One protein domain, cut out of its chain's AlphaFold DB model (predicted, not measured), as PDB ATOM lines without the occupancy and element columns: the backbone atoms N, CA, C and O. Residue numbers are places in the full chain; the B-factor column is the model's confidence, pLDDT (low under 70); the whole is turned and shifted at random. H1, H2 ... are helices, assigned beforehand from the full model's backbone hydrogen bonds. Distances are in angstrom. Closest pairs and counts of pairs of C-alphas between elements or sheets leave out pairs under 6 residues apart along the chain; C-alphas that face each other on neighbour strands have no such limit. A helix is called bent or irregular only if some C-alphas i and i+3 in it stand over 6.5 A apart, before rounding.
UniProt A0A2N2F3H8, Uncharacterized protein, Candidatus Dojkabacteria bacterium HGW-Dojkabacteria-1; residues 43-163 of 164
ATOM      1  N   ASN A  43     132.077 111.903 123.952       93.56
ATOM      2  CA  ASN A  43     131.254 111.910 122.731       93.56
ATOM      3  C   ASN A  43     130.336 110.680 122.553       93.56
ATOM      4  O   ASN A  43     130.144 110.177 121.442       93.56
ATOM      5  N   ASN A  44     129.730 110.194 123.636       95.31
ATOM      6  CA  ASN A  44     128.799 109.062 123.603       95.31
ATOM      7  C   ASN A  44     127.523 109.300 124.438       95.31
ATOM      8  O   ASN A  44     127.278 110.421 124.892       95.31
ATOM      9  N   ILE A  45     126.665 108.276 124.610       94.94
ATOM     10  CA  ILE A  45     125.413 108.450 125.374       94.94
ATOM     11  C   ILE A  45     125.691 108.928 126.805       94.94
ATOM     12  O   ILE A  45     125.052 109.906 127.204       94.94
ATOM     13  N   PRO A  46     126.585 108.286 127.587       95.94
ATOM     14  CA  PRO A  46     126.975 108.791 128.899       95.94
ATOM     15  C   PRO A  46     127.317 110.286 128.927       95.94
ATOM     16  O   PRO A  46     126.737 110.998 129.744       95.94
ATOM     17  N   THR A  47     128.153 110.779 128.009       95.69
ATOM     18  CA  THR A  47     128.541 112.203 127.913       95.69
ATOM     19  C   THR A  47     127.338 113.116 127.668       95.69
ATOM     20  O   THR A  47     127.128 114.103 128.377       95.69
ATOM     21  N   VAL A  48     126.480 112.775 126.699       96.31
ATOM     22  CA  VAL A  48     125.267 113.559 126.396       96.31
ATOM     23  C   VAL A  48     124.315 113.567 127.593       96.31
ATOM     24  O   VAL A  48     123.753 114.602 127.958       96.31
ATOM     25  N   TYR A  49     124.142 112.418 128.240       96.56
ATOM     26  CA  TYR A  49     123.309 112.299 129.427       96.56
ATOM     27  C   TYR A  49     123.864 113.115 130.605       96.56
ATOM     28  O   TYR A  49     123.114 113.835 131.269       96.56
ATOM     29  N   GLN A  50     125.175 113.050 130.840       96.62
ATOM     30  CA  GLN A  50     125.867 113.816 131.871       96.62
ATOM     31  C   GLN A  50     125.732 115.321 131.629       96.62
ATOM     32  O   GLN A  50     125.347 116.057 132.538       96.62
ATOM     33  N   THR A  51     125.921 115.762 130.389       97.25
ATOM     34  CA  THR A  51     125.691 117.143 129.954       97.25
ATOM     35  C   THR A  51     124.279 117.618 130.300       97.25
ATOM     36  O   THR A  51     124.105 118.663 130.931       97.25
ATOM     37  N   ILE A  52     123.247 116.848 129.931       96.44
ATOM     38  CA  ILE A  52     121.846 117.204 130.209       96.44
ATOM     39  C   ILE A  52     121.607 117.314 131.718       96.44
ATOM     40  O   ILE A  52     120.942 118.252 132.167       96.44
ATOM     41  N   LYS A  53     122.169 116.399 132.520       96.31
ATOM     42  CA  LYS A  53     122.096 116.473 133.988       96.31
ATOM     43  C   LYS A  53     122.740 117.750 134.527       96.31
ATOM     44  O   LYS A  53     122.136 118.405 135.374       96.31
ATOM     45  N   LEU A  54     123.927 118.115 134.043       97.38
ATOM     46  CA  LEU A  54     124.643 119.319 134.470       97.38
ATOM     47  C   LEU A  54     123.872 120.595 134.103       97.38
ATOM     48  O   LEU A  54     123.713 121.473 134.955       97.38
ATOM     49  N   LEU A  55     123.306 120.672 132.893       97.69
ATOM     50  CA  LEU A  55     122.447 121.787 132.470       97.69
ATOM     51  C   LEU A  55     121.184 121.894 133.330       97.69
ATOM     52  O   LEU A  55     120.845 122.982 133.800       97.69
ATOM     53  N   ALA A  56     120.505 120.773 133.582       95.19
ATOM     54  CA  ALA A  56     119.321 120.749 134.433       95.19
ATOM     55  C   ALA A  56     119.657 121.186 135.867       95.19
ATOM     56  O   ALA A  56     118.957 122.018 136.446       95.19
ATOM     57  N   LEU A  57     120.752 120.673 136.433       95.81
ATOM     58  CA  LEU A  57     121.224 121.045 137.763       95.81
ATOM     59  C   LEU A  57     121.578 122.535 137.838       95.81
ATOM     60  O   LEU A  57     121.148 123.210 138.773       95.81
ATOM     61  N   SER A  58     122.293 123.062 136.844       97.25
ATOM     62  CA  SER A  58     122.587 124.491 136.729       97.25
ATOM     63  C   SER A  58     121.304 125.329 136.722       97.25
ATOM     64  O   SER A  58     121.170 126.264 137.514       97.25
ATOM     65  N   PHE A  59     120.314 124.949 135.912       96.56
ATOM     66  CA  PHE A  59     119.028 125.641 135.843       96.56
ATOM     67  C   PHE A  59     118.281 125.635 137.185       96.56
ATOM     68  O   PHE A  59     117.837 126.687 137.655       96.56
ATOM     69  N   PHE A  60     118.188 124.484 137.856       94.25
ATOM     70  CA  PHE A  60     117.540 124.398 139.168       94.25
ATOM     71  C   PHE A  60     118.285 125.194 140.242       94.25
ATOM     72  O   PHE A  60     117.648 125.857 141.062       94.25
ATOM     73  N   LEU A  61     119.619 125.185 140.229       93.25
ATOM     74  CA  LEU A  61     120.429 125.992 141.143       93.25
ATOM     75  C   LEU A  61     120.272 127.489 140.877       93.25
ATOM     76  O   LEU A  61     120.269 128.272 141.824       93.25
ATOM     77  N   TYR A  62     120.086 127.893 139.622       96.69
ATOM     78  CA  TYR A  62     119.790 129.277 139.269       96.69
ATOM     79  C   TYR A  62     118.425 129.715 139.812       96.69
ATOM     80  O   TYR A  62     118.339 130.765 140.454       96.69
ATOM     81  N   ILE A  63     117.374 128.904 139.628       95.06
ATOM     82  CA  ILE A  63     116.052 129.171 140.222       95.06
ATOM     83  C   ILE A  63     116.176 129.263 141.743       95.06
ATOM     84  O   ILE A  63     115.732 130.243 142.340       95.06
ATOM     85  N   PHE A  64     116.855 128.295 142.364       90.25
ATOM     86  CA  PHE A  64     117.094 128.293 143.802       90.25
ATOM     87  C   PHE A  64     117.805 129.572 144.259       90.25
ATOM     88  O   PHE A  64     117.362 130.212 145.213       90.25
ATOM     89  N   ALA A  65     118.879 129.984 143.584       92.56
ATOM     90  CA  ALA A  65     119.588 131.220 143.893       92.56
ATOM     91  C   ALA A  65     118.650 132.431 143.790       92.56
ATOM     92  O   ALA A  65     118.557 133.213 144.738       92.56
ATOM     93  N   LYS A  66     117.888 132.542 142.697       94.19
ATOM     94  CA  LYS A  66     116.940 133.635 142.454       94.19
ATOM     95  C   LYS A  66     115.872 133.738 143.545       94.19
ATOM     96  O   LYS A  66     115.635 134.829 144.053       94.19
ATOM     97  N   GLU A  67     115.270 132.623 143.953       90.75
ATOM     98  CA  GLU A  67     114.239 132.593 145.004       90.75
ATOM     99  C   GLU A  67     114.795 132.890 146.404       90.75
ATOM    100  O   GLU A  67     114.097 133.406 147.281       90.75
ATOM    101  N   ASN A  68     116.065 132.556 146.642       86.19
ATOM    102  CA  ASN A  68     116.680 132.669 147.960       86.19
ATOM    103  C   ASN A  68     117.452 133.974 148.169       86.19
ATOM    104  O   ASN A  68     117.786 134.295 149.319       86.19
ATOM    105  N   ILE A  69     117.707 134.730 147.104       91.69
ATOM    106  CA  ILE A  69     118.306 136.056 147.157       91.69
ATOM    107  C   ILE A  69     117.212 137.092 147.417       91.69
ATOM    108  O   ILE A  69     116.448 137.481 146.543       91.69
ATOM    109  N   LYS A  70     117.177 137.586 148.654       90.88
ATOM    110  CA  LYS A  70     116.373 138.746 149.062       90.88
ATOM    111  C   LYS A  70     117.175 140.039 148.933       90.88
ATOM    112  O   LYS A  70     118.409 139.994 148.930       90.88
ATOM    113  N   GLU A  71     116.497 141.184 148.940       87.00
ATOM    114  CA  GLU A  71     117.120 142.515 148.873       87.00
ATOM    115  C   GLU A  71     118.249 142.683 149.908       87.00
ATOM    116  O   GLU A  71     119.388 142.979 149.540       87.00
ATOM    117  N   LYS A  72     117.973 142.315 151.169       89.62
ATOM    118  CA  LYS A  72     118.912 142.367 152.308       89.62
ATOM    119  C   LYS A  72     120.006 141.284 152.313       89.62
ATOM    120  O   LYS A  72     120.780 141.199 153.263       89.62
ATOM    121  N   THR A  73     120.076 140.417 151.302       89.75
ATOM    122  CA  THR A  73     121.129 139.386 151.229       89.75
ATOM    123  C   THR A  73     122.473 140.062 150.971       89.75
ATOM    124  O   THR A  73     122.592 140.871 150.049       89.75
ATOM    125  N   ASN A  74     123.499 139.740 151.763       93.06
ATOM    126  CA  ASN A  74     124.820 140.338 151.568       93.06
ATOM    127  C   ASN A  74     125.431 139.923 150.208       93.06
ATOM    128  O   ASN A  74     125.092 138.877 149.645       93.06
ATOM    129  N   LYS A  75     126.335 140.751 149.670       94.06
ATOM    130  CA  LYS A  75     126.930 140.548 148.334       94.06
ATOM    131  C   LYS A  75     127.651 139.201 148.206       94.06
ATOM    132  O   LYS A  75     127.494 138.532 147.194       94.06
ATOM    133  N   ILE A  76     128.375 138.784 149.246       92.25
ATOM    134  CA  ILE A  76     129.148 137.533 149.250       92.25
ATOM    135  C   ILE A  76     128.230 136.307 149.156       92.25
ATOM    136  O   ILE A  76     128.509 135.387 148.397       92.25
ATOM    137  N   THR A  77     127.102 136.301 149.868       90.25
ATOM    138  CA  THR A  77     126.123 135.206 149.780       90.25
ATOM    139  C   THR A  77     125.439 135.196 148.418       90.25
ATOM    140  O   THR A  77     125.232 134.124 147.862       90.25
ATOM    141  N   LYS A  78     125.110 136.372 147.856       93.88
ATOM    142  CA  LYS A  78     124.573 136.464 146.486       93.88
ATOM    143  C   LYS A  78     125.555 135.862 145.480       93.88
ATOM    144  O   LYS A  78     125.139 135.056 144.657       93.88
ATOM    145  N   LEU A  79     126.837 136.220 145.594       94.50
ATOM    146  CA  LEU A  79     127.902 135.672 144.760       94.50
ATOM    147  C   LEU A  79     127.968 134.152 144.909       94.50
ATOM    148  O   LEU A  79     127.752 133.462 143.925       94.50
ATOM    149  N   ALA A  80     128.133 133.637 146.130       92.12
ATOM    150  CA  ALA A  80     128.222 132.200 146.385       92.12
ATOM    151  C   ALA A  80     127.010 131.417 145.848       92.12
ATOM    152  O   ALA A  80     127.183 130.332 145.304       92.12
ATOM    153  N   LEU A  81     125.790 131.960 145.954       92.19
ATOM    154  CA  LEU A  81     124.581 131.325 145.415       92.19
ATOM    155  C   LEU A  81     124.580 131.259 143.881       92.19
ATOM    156  O   LEU A  81     124.173 130.239 143.335       92.19
ATOM    157  N   TYR A  82     125.040 132.307 143.189       95.56
ATOM    158  CA  TYR A  82     125.141 132.315 141.723       95.56
ATOM    159  C   TYR A  82     126.392 131.616 141.185       95.56
ATOM    160  O   TYR A  82     126.412 131.205 140.028       95.56
ATOM    161  N   THR A  83     127.419 131.429 142.008       95.19
ATOM    162  CA  THR A  83     128.634 130.723 141.611       95.19
ATOM    163  C   THR A  83     128.336 129.286 141.174       95.19
ATOM    164  O   THR A  83     128.847 128.859 140.147       95.19
ATOM    165  N   PHE A  84     127.488 128.544 141.894       92.81
ATOM    166  CA  PHE A  84     127.171 127.148 141.555       92.81
ATOM    167  C   PHE A  84     126.463 126.954 140.214       92.81
ATOM    168  O   PHE A  84     126.942 126.131 139.436       92.81
ATOM    169  N   PRO A  85     125.363 127.662 139.892       96.44
ATOM    170  CA  PRO A  85     124.743 127.498 138.582       96.44
ATOM    171  C   PRO A  85     125.719 127.834 137.449       96.44
ATOM    172  O   PRO A  85     125.753 127.105 136.462       96.44
ATOM    173  N   VAL A  86     126.569 128.854 137.614       96.44
ATOM    174  CA  VAL A  86     127.621 129.177 136.634       96.44
ATOM    175  C   VAL A  86     128.655 128.053 136.528       96.44
ATOM    176  O   VAL A  86     129.006 127.667 135.419       96.44
ATOM    177  N   ALA A  87     129.098 127.484 137.653       95.94
ATOM    178  CA  ALA A  87     130.043 126.368 137.675       95.94
ATOM    179  C   ALA A  87     129.500 125.146 136.925       95.94
ATOM    180  O   ALA A  87     130.162 124.614 136.043       95.94
ATOM    181  N   PHE A  88     128.273 124.721 137.238       97.06
ATOM    182  CA  PHE A  88     127.648 123.564 136.597       97.06
ATOM    183  C   PHE A  88     127.323 123.812 135.126       97.06
ATOM    184  O   PHE A  88     127.401 122.887 134.324       97.06
ATOM    185  N   PHE A  89     126.996 125.052 134.758       98.12
ATOM    186  CA  PHE A  89     126.842 125.424 133.357       98.12
ATOM    187  C   PHE A  89     128.172 125.315 132.609       98.12
ATOM    188  O   PHE A  89     128.221 124.715 131.543       98.12
ATOM    189  N   PHE A  90     129.256 125.832 133.192       96.69
ATOM    190  CA  PHE A  90     130.596 125.696 132.631       96.69
ATOM    191  C   PHE A  90     131.002 124.226 132.478       96.69
ATOM    192  O   PHE A  90     131.448 123.851 131.403       96.69
ATOM    193  N   LEU A  91     130.771 123.386 133.492       96.69
ATOM    194  CA  LEU A  91     131.039 121.945 133.402       96.69
ATOM    195  C   LEU A  91     130.218 121.269 132.297       96.69
ATOM    196  O   LEU A  91     130.718 120.374 131.635       96.69
ATOM    197  N   ALA A  92     128.976 121.700 132.062       97.94
ATOM    198  CA  ALA A  92     128.189 121.180 130.947       97.94
ATOM    199  C   ALA A  92     128.775 121.575 129.583       97.94
ATOM    200  O   ALA A  92     128.748 120.782 128.650       97.94
ATOM    201  N   LEU A  93     129.291 122.802 129.453       97.00
ATOM    202  CA  LEU A  93     129.970 123.239 128.233       97.00
ATOM    203  C   LEU A  93     131.303 122.520 128.035       97.00
ATOM    204  O   LEU A  93     131.644 122.194 126.903       97.00
ATOM    205  N   ASP A  94     132.034 122.279 129.120       96.25
ATOM    206  CA  ASP A  94     133.272 121.510 129.110       96.25
ATOM    207  C   ASP A  94     133.027 120.067 128.657       96.25
ATOM    208  O   ASP A  94     133.717 119.604 127.762       96.25
ATOM    209  N   GLU A  95     131.983 119.410 129.165       95.75
ATOM    210  CA  GLU A  95     131.606 118.044 128.773       95.75
ATOM    211  C   GLU A  95     131.227 117.934 127.281       95.75
ATOM    212  O   GLU A  95     131.577 116.963 126.619       95.75
ATOM    213  N   ILE A  96     130.523 118.928 126.719       95.56
ATOM    214  CA  ILE A  96     130.188 118.942 125.280       95.56
ATOM    215  C   ILE A  96     131.412 119.288 124.429       95.56
ATOM    216  O   ILE A  96     131.600 118.740 123.345       95.56
ATOM    217  N   GLY A  97     132.176 120.291 124.861       95.06
ATOM    218  CA  GLY A  97     133.255 120.890 124.080       95.06
ATOM    219  C   GLY A  97     134.608 120.218 124.272       95.06
ATOM    220  O   GLY A  97     135.555 120.592 123.581       95.06
ATOM    221  N   GLN A  98     134.709 119.284 125.220       94.75
ATOM    222  CA  GLN A  98     135.949 118.644 125.654       94.75
ATOM    223  C   GLN A  98     137.044 119.690 125.914       94.75
ATOM    224  O   GLN A  98     138.181 119.585 125.434       94.75
ATOM    225  N   ILE A  99     136.684 120.792 126.586       95.69
ATOM    226  CA  ILE A  99     137.584 121.945 126.732       95.69
ATOM    227  C   ILE A  99     138.818 121.492 127.505       95.69
ATOM    228  O   ILE A  99     139.941 121.797 127.113       95.69
ATOM    229  N   HIS A 100     138.628 120.715 128.562       94.44
ATOM    230  CA  HIS A 100     139.692 120.212 129.412       94.44
ATOM    231  C   HIS A 100     140.670 119.253 128.700       94.44
ATOM    232  O   HIS A 100     141.837 119.197 129.098       94.44
ATOM    233  N   GLU A 101     140.260 118.566 127.628       92.06
ATOM    234  CA  GLU A 101     141.161 117.768 126.781       92.06
ATOM    235  C   GLU A 101     142.022 118.662 125.873       92.06
ATOM    236  O   GLU A 101     143.224 118.448 125.699       92.06
ATOM    237  N   ASN A 102     141.414 119.713 125.320       94.06
ATOM    238  CA  ASN A 102     142.026 120.556 124.293       94.06
ATOM    239  C   ASN A 102     142.793 121.764 124.850       94.06
ATOM    240  O   ASN A 102     143.623 122.358 124.157       94.06
ATOM    241  N   LEU A 103     142.552 122.137 126.107       94.00
ATOM    242  CA  LEU A 103     143.069 123.377 126.678       94.00
ATOM    243  C   LEU A 103     144.588 123.355 126.868       94.00
ATOM    244  O   LEU A 103     145.259 124.332 126.543       94.00
ATOM    245  N   LYS A 104     145.155 122.250 127.368       94.06
ATOM    246  CA  LYS A 104     146.605 122.136 127.592       94.06
ATOM    247  C   LYS A 104     147.425 122.338 126.310       94.06
ATOM    248  O   LYS A 104     148.305 123.200 126.341       94.06
ATOM    249  N   PRO A 105     147.202 121.591 125.209       94.19
ATOM    250  CA  PRO A 105     148.016 121.760 124.008       94.19
ATOM    251  C   PRO A 105     147.880 123.166 123.413       94.19
ATOM    252  O   PRO A 105     148.881 123.737 122.991       94.19
ATOM    253  N   GLN A 106     146.682 123.757 123.443       95.38
ATOM    254  CA  GLN A 106     146.456 125.122 122.958       95.38
ATOM    255  C   GLN A 106     147.179 126.166 123.821       95.38
ATOM    256  O   GLN A 106     147.874 127.035 123.296       95.38
ATOM    257  N   LEU A 107     147.081 126.064 125.150       94.88
ATOM    258  CA  LEU A 107     147.772 126.979 126.056       94.88
ATOM    259  C   LEU A 107     149.287 126.823 125.990       94.88
ATOM    260  O   LEU A 107     149.980 127.830 126.024       94.88
ATOM    261  N   ALA A 108     149.811 125.605 125.861       95.62
ATOM    262  CA  ALA A 108     151.250 125.364 125.778       95.62
ATOM    263  C   ALA A 108     151.890 125.980 124.520       95.62
ATOM    264  O   ALA A 108     153.066 126.334 124.553       95.62
ATOM    265  N   GLN A 109     151.130 126.145 123.429       96.25
ATOM    266  CA  GLN A 109     151.597 126.852 122.231       96.25
ATOM    267  C   GLN A 109     151.748 128.362 122.465       96.25
ATOM    268  O   GLN A 109     152.655 128.980 121.914       96.25
ATOM    269  N   ILE A 110     150.872 128.953 123.282       97.12
ATOM    270  CA  ILE A 110     150.854 130.398 123.561       97.12
ATOM    271  C   ILE A 110     151.772 130.737 124.745       97.12
ATOM    272  O   ILE A 110     152.450 131.762 124.750       97.12
ATOM    273  N   LEU A 111     151.793 129.869 125.755       97.00
ATOM    274  CA  LEU A 111     152.463 130.028 127.041       97.00
ATOM    275  C   LEU A 111     153.321 128.781 127.326       97.00
ATOM    276  O   LEU A 111     152.889 127.888 128.062       97.00
ATOM    277  N   PRO A 112     154.550 128.699 126.784       95.12
ATOM    278  CA  PRO A 112     155.388 127.502 126.897       95.12
ATOM    279  C   PRO A 112     155.673 127.057 128.339       95.12
ATOM    280  O   PRO A 112     155.774 125.857 128.595       95.12
ATOM    281  N   PHE A 113     155.708 127.999 129.293       96.38
ATOM    282  CA  PHE A 113     155.928 127.715 130.718       96.38
ATOM    283  C   PHE A 113     154.866 126.785 131.330       96.38
ATOM    284  O   PHE A 113     155.090 126.196 132.387       96.38
ATOM    285  N   ILE A 114     153.700 126.627 130.689       95.75
ATOM    286  CA  ILE A 114     152.677 125.666 131.117       95.75
ATOM    287  C   ILE A 114     153.276 124.254 131.179       95.75
ATOM    288  O   ILE A 114     153.039 123.539 132.152       95.75
ATOM    289  N   ASN A 115     154.114 123.868 130.212       95.44
ATOM    290  CA  ASN A 115     154.781 122.563 130.225       95.44
ATOM    291  C   ASN A 115     155.731 122.400 131.420       95.44
ATOM    292  O   ASN A 115     155.823 121.302 131.972       95.44
ATOM    293  N   ASP A 116     156.377 123.481 131.858       96.50
ATOM    294  CA  ASP A 116     157.256 123.468 133.028       96.50
ATOM    295  C   ASP A 116     156.450 123.259 134.314       96.50
ATOM    296  O   ASP A 116     156.833 122.439 135.146       96.50
ATOM    297  N   ILE A 117     155.284 123.908 134.445       95.56
ATOM    298  CA  ILE A 117     154.360 123.693 135.575       95.56
ATOM    299  C   ILE A 117     153.939 122.223 135.651       95.56
ATOM    300  O   ILE A 117     153.975 121.621 136.725       95.56
ATOM    301  N   TYR A 118     153.569 121.625 134.518       95.19
ATOM    302  CA  TYR A 118     153.202 120.208 134.458       95.19
ATOM    303  C   TYR A 118     154.364 119.285 134.816       95.19
ATOM    304  O   TYR A 118     154.181 118.329 135.569       95.19
ATOM    305  N   SER A 119     155.551 119.563 134.282       96.25
ATOM    306  CA  SER A 119     156.752 118.765 134.536       96.25
ATOM    307  C   SER A 119     157.161 118.839 136.005       96.25
ATOM    308  O   SER A 119     157.469 117.814 136.611       96.25
ATOM    309  N   PHE A 120     157.077 120.028 136.603       97.44
ATOM    310  CA  PHE A 120     157.288 120.241 138.029       97.44
ATOM    311  C   PHE A 120     156.246 119.510 138.883       97.44
ATOM    312  O   PHE A 120     156.597 118.812 139.826       97.44
ATOM    313  N   ALA A 121     154.957 119.590 138.546       97.31
ATOM    314  CA  ALA A 121     153.934 118.850 139.284       97.31
ATOM    315  C   ALA A 121     154.179 117.330 139.222       97.31
ATOM    316  O   ALA A 121     154.101 116.646 140.244       97.31
ATOM    317  N   ARG A 122     154.528 116.797 138.043       96.94
ATOM    318  CA  ARG A 122     154.856 115.372 137.864       96.94
ATOM    319  C   ARG A 122     156.107 114.961 138.638       96.94
ATOM    320  O   ARG A 122     156.122 113.864 139.190       96.94
ATOM    321  N   SER A 123     157.118 115.826 138.750       97.75
ATOM    322  CA  SER A 123     158.304 115.536 139.572       97.75
ATOM    323  C   SER A 123     157.991 115.476 141.073       97.75
ATOM    324  O   SER A 123     158.676 114.769 141.806       97.75
ATOM    325  N   LEU A 124     156.905 116.120 141.518       97.88
ATOM    326  CA  LEU A 124     156.339 115.977 142.865       97.88
ATOM    327  C   LEU A 124     155.419 114.747 143.027       97.88
ATOM    328  O   LEU A 124     154.797 114.581 144.074       97.88
ATOM    329  N   GLY A 125     155.309 113.885 142.010       97.19
ATOM    330  CA  GLY A 125     154.497 112.663 142.043       97.19
ATOM    331  C   GLY A 125     153.049 112.834 141.575       97.19
ATOM    332  O   GLY A 125     152.236 111.924 141.754       97.19
ATOM    333  N   TYR A 126     152.696 113.973 140.972       96.44
ATOM    334  CA  TYR A 126     151.370 114.173 140.392       96.44
ATOM    335  C   TYR A 126     151.155 113.280 139.159       96.44
ATOM    336  O   TYR A 126     151.818 113.461 138.141       96.44
ATOM    337  N   ASN A 127     150.191 112.356 139.234       94.88
ATOM    338  CA  ASN A 127     149.845 111.420 138.151       94.88
ATOM    339  C   ASN A 127     148.357 111.472 137.749       94.88
ATOM    340  O   ASN A 127     147.856 110.561 137.095       94.88
ATOM    341  N   SER A 128     147.636 112.514 138.166       93.25
ATOM    342  CA  SER A 128     146.213 112.686 137.849       93.25
ATOM    343  C   SER A 128     146.013 113.401 136.506       93.25
ATOM    344  O   SER A 128     146.971 113.783 135.834       93.25
ATOM    345  N   ALA A 129     144.754 113.601 136.108       92.50
ATOM    346  CA  ALA A 129     144.409 114.233 134.839       92.50
ATOM    347  C   ALA A 129     144.985 115.654 134.712       92.50
ATOM    348  O   ALA A 129     144.899 116.462 135.639       92.50
ATOM    349  N   ASP A 130     145.564 115.978 133.558       92.56
ATOM    350  CA  ASP A 130     146.296 117.232 133.374       92.56
ATOM    351  C   ASP A 130     145.413 118.473 133.637       92.56
ATOM    352  O   ASP A 130     145.872 119.466 134.207       92.56
ATOM    353  N   TRP A 131     144.130 118.425 133.281       93.12
ATOM    354  CA  TRP A 131     143.213 119.555 133.431       93.12
ATOM    355  C   TRP A 131     143.007 120.018 134.878       93.12
ATOM    356  O   TRP A 131     142.726 121.194 135.097       93.12
ATOM    357  N   VAL A 132     143.198 119.150 135.879       94.44
ATOM    358  CA  VAL A 132     143.019 119.524 137.294       94.44
ATOM    359  C   VAL A 132     144.017 120.610 137.695       94.44
ATOM    360  O   VAL A 132     143.666 121.508 138.456       94.44
ATOM    361  N   LEU A 133     145.243 120.580 137.157       94.62
ATOM    362  CA  LEU A 133     146.238 121.626 137.409       94.62
ATOM    363  C   LEU A 133     145.814 122.957 136.781       94.62
ATOM    364  O   LEU A 133     145.873 123.987 137.453       94.62
ATOM    365  N   LEU A 134     145.318 122.936 135.539       93.31
ATOM    366  CA  LEU A 134     144.811 124.139 134.862       93.31
ATOM    367  C   LEU A 134     143.595 124.726 135.573       93.31
ATOM    368  O   LEU A 134     143.490 125.941 135.724       93.31
ATOM    369  N   TYR A 135     142.689 123.873 136.042       94.50
ATOM    370  CA  TYR A 135     141.484 124.293 136.747       94.50
ATOM    371  C   TYR A 135     141.717 124.524 138.238       94.50
ATOM    372  O   TYR A 135     140.801 124.982 138.915       94.50
ATOM    373  N   SER A 136     142.921 124.291 138.765       94.56
ATOM    374  CA  SER A 136     143.203 124.430 140.197       94.56
ATOM    375  C   SER A 136     142.825 125.800 140.784       94.56
ATOM    376  O   SER A 136     142.212 125.803 141.857       94.56
ATOM    377  N   PRO A 137     143.029 126.958 140.112       94.19
ATOM    378  CA  PRO A 137     142.573 128.238 140.657       94.19
ATOM    379  C   PRO A 137     141.044 128.313 140.748       94.19
ATOM    380  O   PRO A 137     140.496 128.793 141.743       94.19
ATOM    381  N   ALA A 138     140.347 127.796 139.732       93.94
ATOM    382  CA  ALA A 138     138.892 127.739 139.713       93.94
ATOM    383  C   ALA A 138     138.365 126.781 140.791       93.94
ATOM    384  O   ALA A 138     137.468 127.150 141.545       93.94
ATOM    385  N   ILE A 139     138.958 125.592 140.935       93.94
ATOM    386  CA  ILE A 139     138.614 124.605 141.968       93.94
ATOM    387  C   ILE A 139     138.768 125.215 143.366       93.94
ATOM    388  O   ILE A 139     137.859 125.087 144.186       93.94
ATOM    389  N   LEU A 140     139.865 125.934 143.634       95.50
ATOM    390  CA  LEU A 140     140.065 126.634 144.908       95.50
ATOM    391  C   LEU A 140     138.986 127.698 145.143       95.50
ATOM    392  O   LEU A 140     138.387 127.746 146.220       95.50
ATOM    393  N   PHE A 141     138.689 128.516 144.133       95.25
ATOM    394  CA  PHE A 141     137.630 129.522 144.208       95.25
ATOM    395  C   PHE A 141     136.255 128.893 144.498       95.25
ATOM    396  O   PHE A 141     135.564 129.307 145.434       95.25
ATOM    397  N   PHE A 142     135.870 127.855 143.751       93.56
ATOM    398  CA  PHE A 142     134.611 127.134 143.941       93.56
ATOM    399  C   PHE A 142     134.551 126.422 145.297       93.56
ATOM    400  O   PHE A 142     133.499 126.423 145.945       93.56
ATOM    401  N   GLY A 143     135.670 125.879 145.781       93.50
ATOM    402  CA  GLY A 143     135.784 125.283 147.112       93.50
ATOM    403  C   GLY A 143     135.495 126.293 148.222       93.50
ATOM    404  O   GLY A 143     134.662 126.042 149.095       93.50
ATOM    405  N   LEU A 144     136.088 127.488 148.148       94.88
ATOM    406  CA  LEU A 144     135.813 128.571 149.099       94.88
ATOM    407  C   LEU A 144     134.347 129.027 149.044       94.88
ATOM    408  O   LEU A 144     133.706 129.193 150.087       94.88
ATOM    409  N   MET A 145     133.782 129.178 147.844       93.50
ATOM    410  CA  MET A 145     132.364 129.524 147.681       93.50
ATOM    411  C   MET A 145     131.433 128.432 148.226       93.50
ATOM    412  O   MET A 145     130.378 128.752 148.779       93.50
ATOM    413  N   SER A 146     131.841 127.161 148.172       91.69
ATOM    414  CA  SER A 146     131.103 126.028 148.753       91.69
ATOM    415  C   SER A 146     131.001 126.123 150.263       91.69
ATOM    416  O   SER A 146     129.915 125.937 150.811       91.69
ATOM    417  N   LEU A 147     132.075 126.511 150.949       93.81
ATOM    418  CA  LEU A 147     132.037 126.723 152.398       93.81
ATOM    419  C   LEU A 147     131.049 127.836 152.783       93.81
ATOM    420  O   LEU A 147     130.276 127.693 153.735       93.81
ATOM    421  N   ILE A 148     131.020 128.929 152.017       92.00
ATOM    422  CA  ILE A 148     130.093 130.050 152.235       92.00
ATOM    423  C   ILE A 148     128.643 129.623 151.964       92.00
ATOM    424  O   ILE A 148     127.739 129.945 152.746       92.00
ATOM    425  N   PHE A 149     128.414 128.881 150.881       87.81
ATOM    426  CA  PHE A 149     127.106 128.333 150.535       87.81
ATOM    427  C   PHE A 149     126.595 127.390 151.626       87.81
ATOM    428  O   PHE A 149     125.503 127.600 152.152       87.81
ATOM    429  N   LEU A 150     127.406 126.419 152.053       90.56
ATOM    430  CA  LEU A 150     127.049 125.472 153.110       90.56
ATOM    431  C   LEU A 150     126.745 126.186 154.429       90.56
ATOM    432  O   LEU A 150     125.723 125.904 155.054       90.56
ATOM    433  N   LYS A 151     127.557 127.178 154.814       89.62
ATOM    434  CA  LYS A 151     127.287 128.025 155.987       89.62
ATOM    435  C   LYS A 151     125.944 128.752 155.870       89.62
ATOM    436  O   LYS A 151     125.201 128.849 156.847       89.62
ATOM    437  N   THR A 152     125.608 129.246 154.679       85.00
ATOM    438  CA  THR A 152     124.327 129.917 154.414       85.00
ATOM    439  C   THR A 152     123.149 128.960 154.577       85.00
ATOM    440  O   THR A 152     122.163 129.310 155.230       85.00
ATOM    441  N   ILE A 153     123.249 127.751 154.020       85.25
ATOM    442  CA  ILE A 153     122.222 126.712 154.149       85.25
ATOM    443  C   ILE A 153     122.067 126.287 155.613       85.25
ATOM    444  O   ILE A 153     120.953 126.307 156.139       85.25
ATOM    445  N   TYR A 154     123.176 125.994 156.297       89.38
ATOM    446  CA  TYR A 154     123.192 125.601 157.705       89.38
ATOM    447  C   TYR A 154     122.483 126.627 158.599       89.38
ATOM    448  O   TYR A 154     121.552 126.277 159.322       89.38
ATOM    449  N   ASN A 155     122.843 127.910 158.479       85.56
ATOM    450  CA  ASN A 155     122.250 128.992 159.273       85.56
ATOM    451  C   ASN A 155     120.741 129.162 159.048       85.56
ATOM    452  O   ASN A 155     120.034 129.677 159.913       85.56
ATOM    453  N   ARG A 156     120.228 128.784 157.875       81.44
ATOM    454  CA  ARG A 156     118.788 128.824 157.592       81.44
ATOM    455  C   ARG A 156     118.063 127.631 158.200       81.44
ATOM    456  O   ARG A 156     116.986 127.806 158.769       81.44
ATOM    457  N   LEU A 157     118.646 126.440 158.083       86.12
ATOM    458  CA  LEU A 157     118.076 125.219 158.648       86.12
ATOM    459  C   LEU A 157     118.057 125.266 160.181       86.12
ATOM    460  O   LEU A 157     117.056 124.877 160.779       86.12
ATOM    461  N   SER A 158     119.102 125.808 160.812       87.94
ATOM    462  CA  SER A 158     119.159 125.969 162.268       87.94
ATOM    463  C   SER A 158     118.114 126.958 162.790       87.94
ATOM    464  O   SER A 158     117.422 126.654 163.756       87.94
ATOM    465  N   LYS A 159     117.902 128.095 162.112       82.44
ATOM    466  CA  LYS A 159     116.863 129.070 162.494       82.44
ATOM    467  C   LYS A 159     115.441 128.521 162.376       82.44
ATOM    468  O   LYS A 159     114.600 128.857 163.199       82.44
ATOM    469  N   LYS A 160     115.164 127.669 161.381       73.38
ATOM    470  CA  LYS A 160     113.850 127.014 161.247       73.38
ATOM    471  C   LYS A 160     113.555 126.032 162.383       73.38
ATOM    472  O   LYS A 160     112.393 125.887 162.732       73.38
ATOM    473  N   LYS A 161     114.575 125.390 162.964       64.44
ATOM    474  CA  LYS A 161     114.414 124.455 164.094       64.44
ATOM    475  C   LYS A 161     114.061 125.125 165.426       64.44
ATOM    476  O   LYS A 161     113.635 124.424 166.322       64.44
ATOM    477  N   ILE A 162     114.249 126.437 165.564       59.03
ATOM    478  CA  ILE A 162     113.936 127.175 166.805       59.03
ATOM    479  C   ILE A 162     112.453 127.610 166.839       59.03
ATOM    480  O   ILE A 162     111.958 128.057 167.865       59.03
ATOM    481  N   LEU A 163     111.740 127.498 165.713       48.94
ATOM    482  CA  LEU A 163     110.362 127.977 165.543       48.94
ATOM    483  C   LEU A 163     109.298 126.863 165.601       48.94
ATOM    484  O   LEU A 163     108.132 127.141 165.328       48.94
TER     485      LEU A 163
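AT A GLANCE: This is residues 43 to 163 of the 164 residues of an uncharacterized protein of Candidatus Dojkabacteria bacterium HGW-Dojkabacteria-1 (UniProt A0A2N2F3H8). A helical hairpin, H1 and H2 side by side, is crossed slantwise on H2's side by the longest helix, H5, whose last residues stick out as a free tail. At the other end of the elongated model, the short helices H3 and H4 make a corner between the end of H2 and the start of H5. The printed part has 121 residues with five named helices, H1 to H5 in chain order, and no named strand; the class is all helix. The whole is loose, with a radius of gyration of the C-alphas of 18.2 A and spans of 57 by 34 by 24 A.

HOW THE PARTS SIT: Begin with H5, residues 130 to 161, which has a kink of 60 degrees near residue 137. Its residues 142 to 152 touch residues 77 to 87 of H2, residues 75 to 97, at a steep tilt of 44 degrees, opposite ways; the closest C-alphas are those of Ala 80 and Met 145, 5.1 A apart. H2 has a kink of 27 degrees near residue 82. H1, residues 45 to 68, forms a hairpin with H2: they touch at a shallow tilt of 16 degrees, with the C-alphas of Ser 58 and Pro 85 closest at 4.1 A. H1 and H5 are apart. Residues 130 to 134 of H5 touch residues 100 to 104 of H3, residues 99 to 110, at a steep tilt of 47 degrees; the closest C-alphas, of His 100 and Trp 131, are 5.4 A apart. H3 and H4, residues 113 to 123, touch only at the corner, closest at the C-alphas of Ala 108 and Ile 114, 5.5 A. H4 and H5 are close but not clearly touching, the C-alphas of Tyr 118 and Asp 130 being closest at 7.6 A. In H1 and H4 each O i to N i+4 pair is within hydrogen-bond range; in H2 17 of 19 are, in H3 5 of 8, in H5 25 of 28.

IN THESE COORDINATES: Find C-alpha 130 at (146.296, 117.232, 133.374); from there H5 runs 44.9 A to C-alpha 161 at (114.414, 124.455, 164.094). H5 is irregular, with C-alphas 134 and 137 7.4 A apart, and so is H3, with C-alphas 101 and 104 7.0 A apart. H1 starts at C-alpha 45, (125.413, 108.450, 125.374), and is 34.2 A long; H2 is 31.9 A, H3 16.0 A and H4 15.2 A.

THE WHOLE: Look to Gln 109 and Leu 163 for the two C-alphas farthest apart, 59.8 A. Residues 153 to 163, of which 153 to 161 belong to H5, stand free. The printed part has no cut, and no link is long. Mean pLDDT of the printed part is 92.8; residues 161 to 163 are under 70.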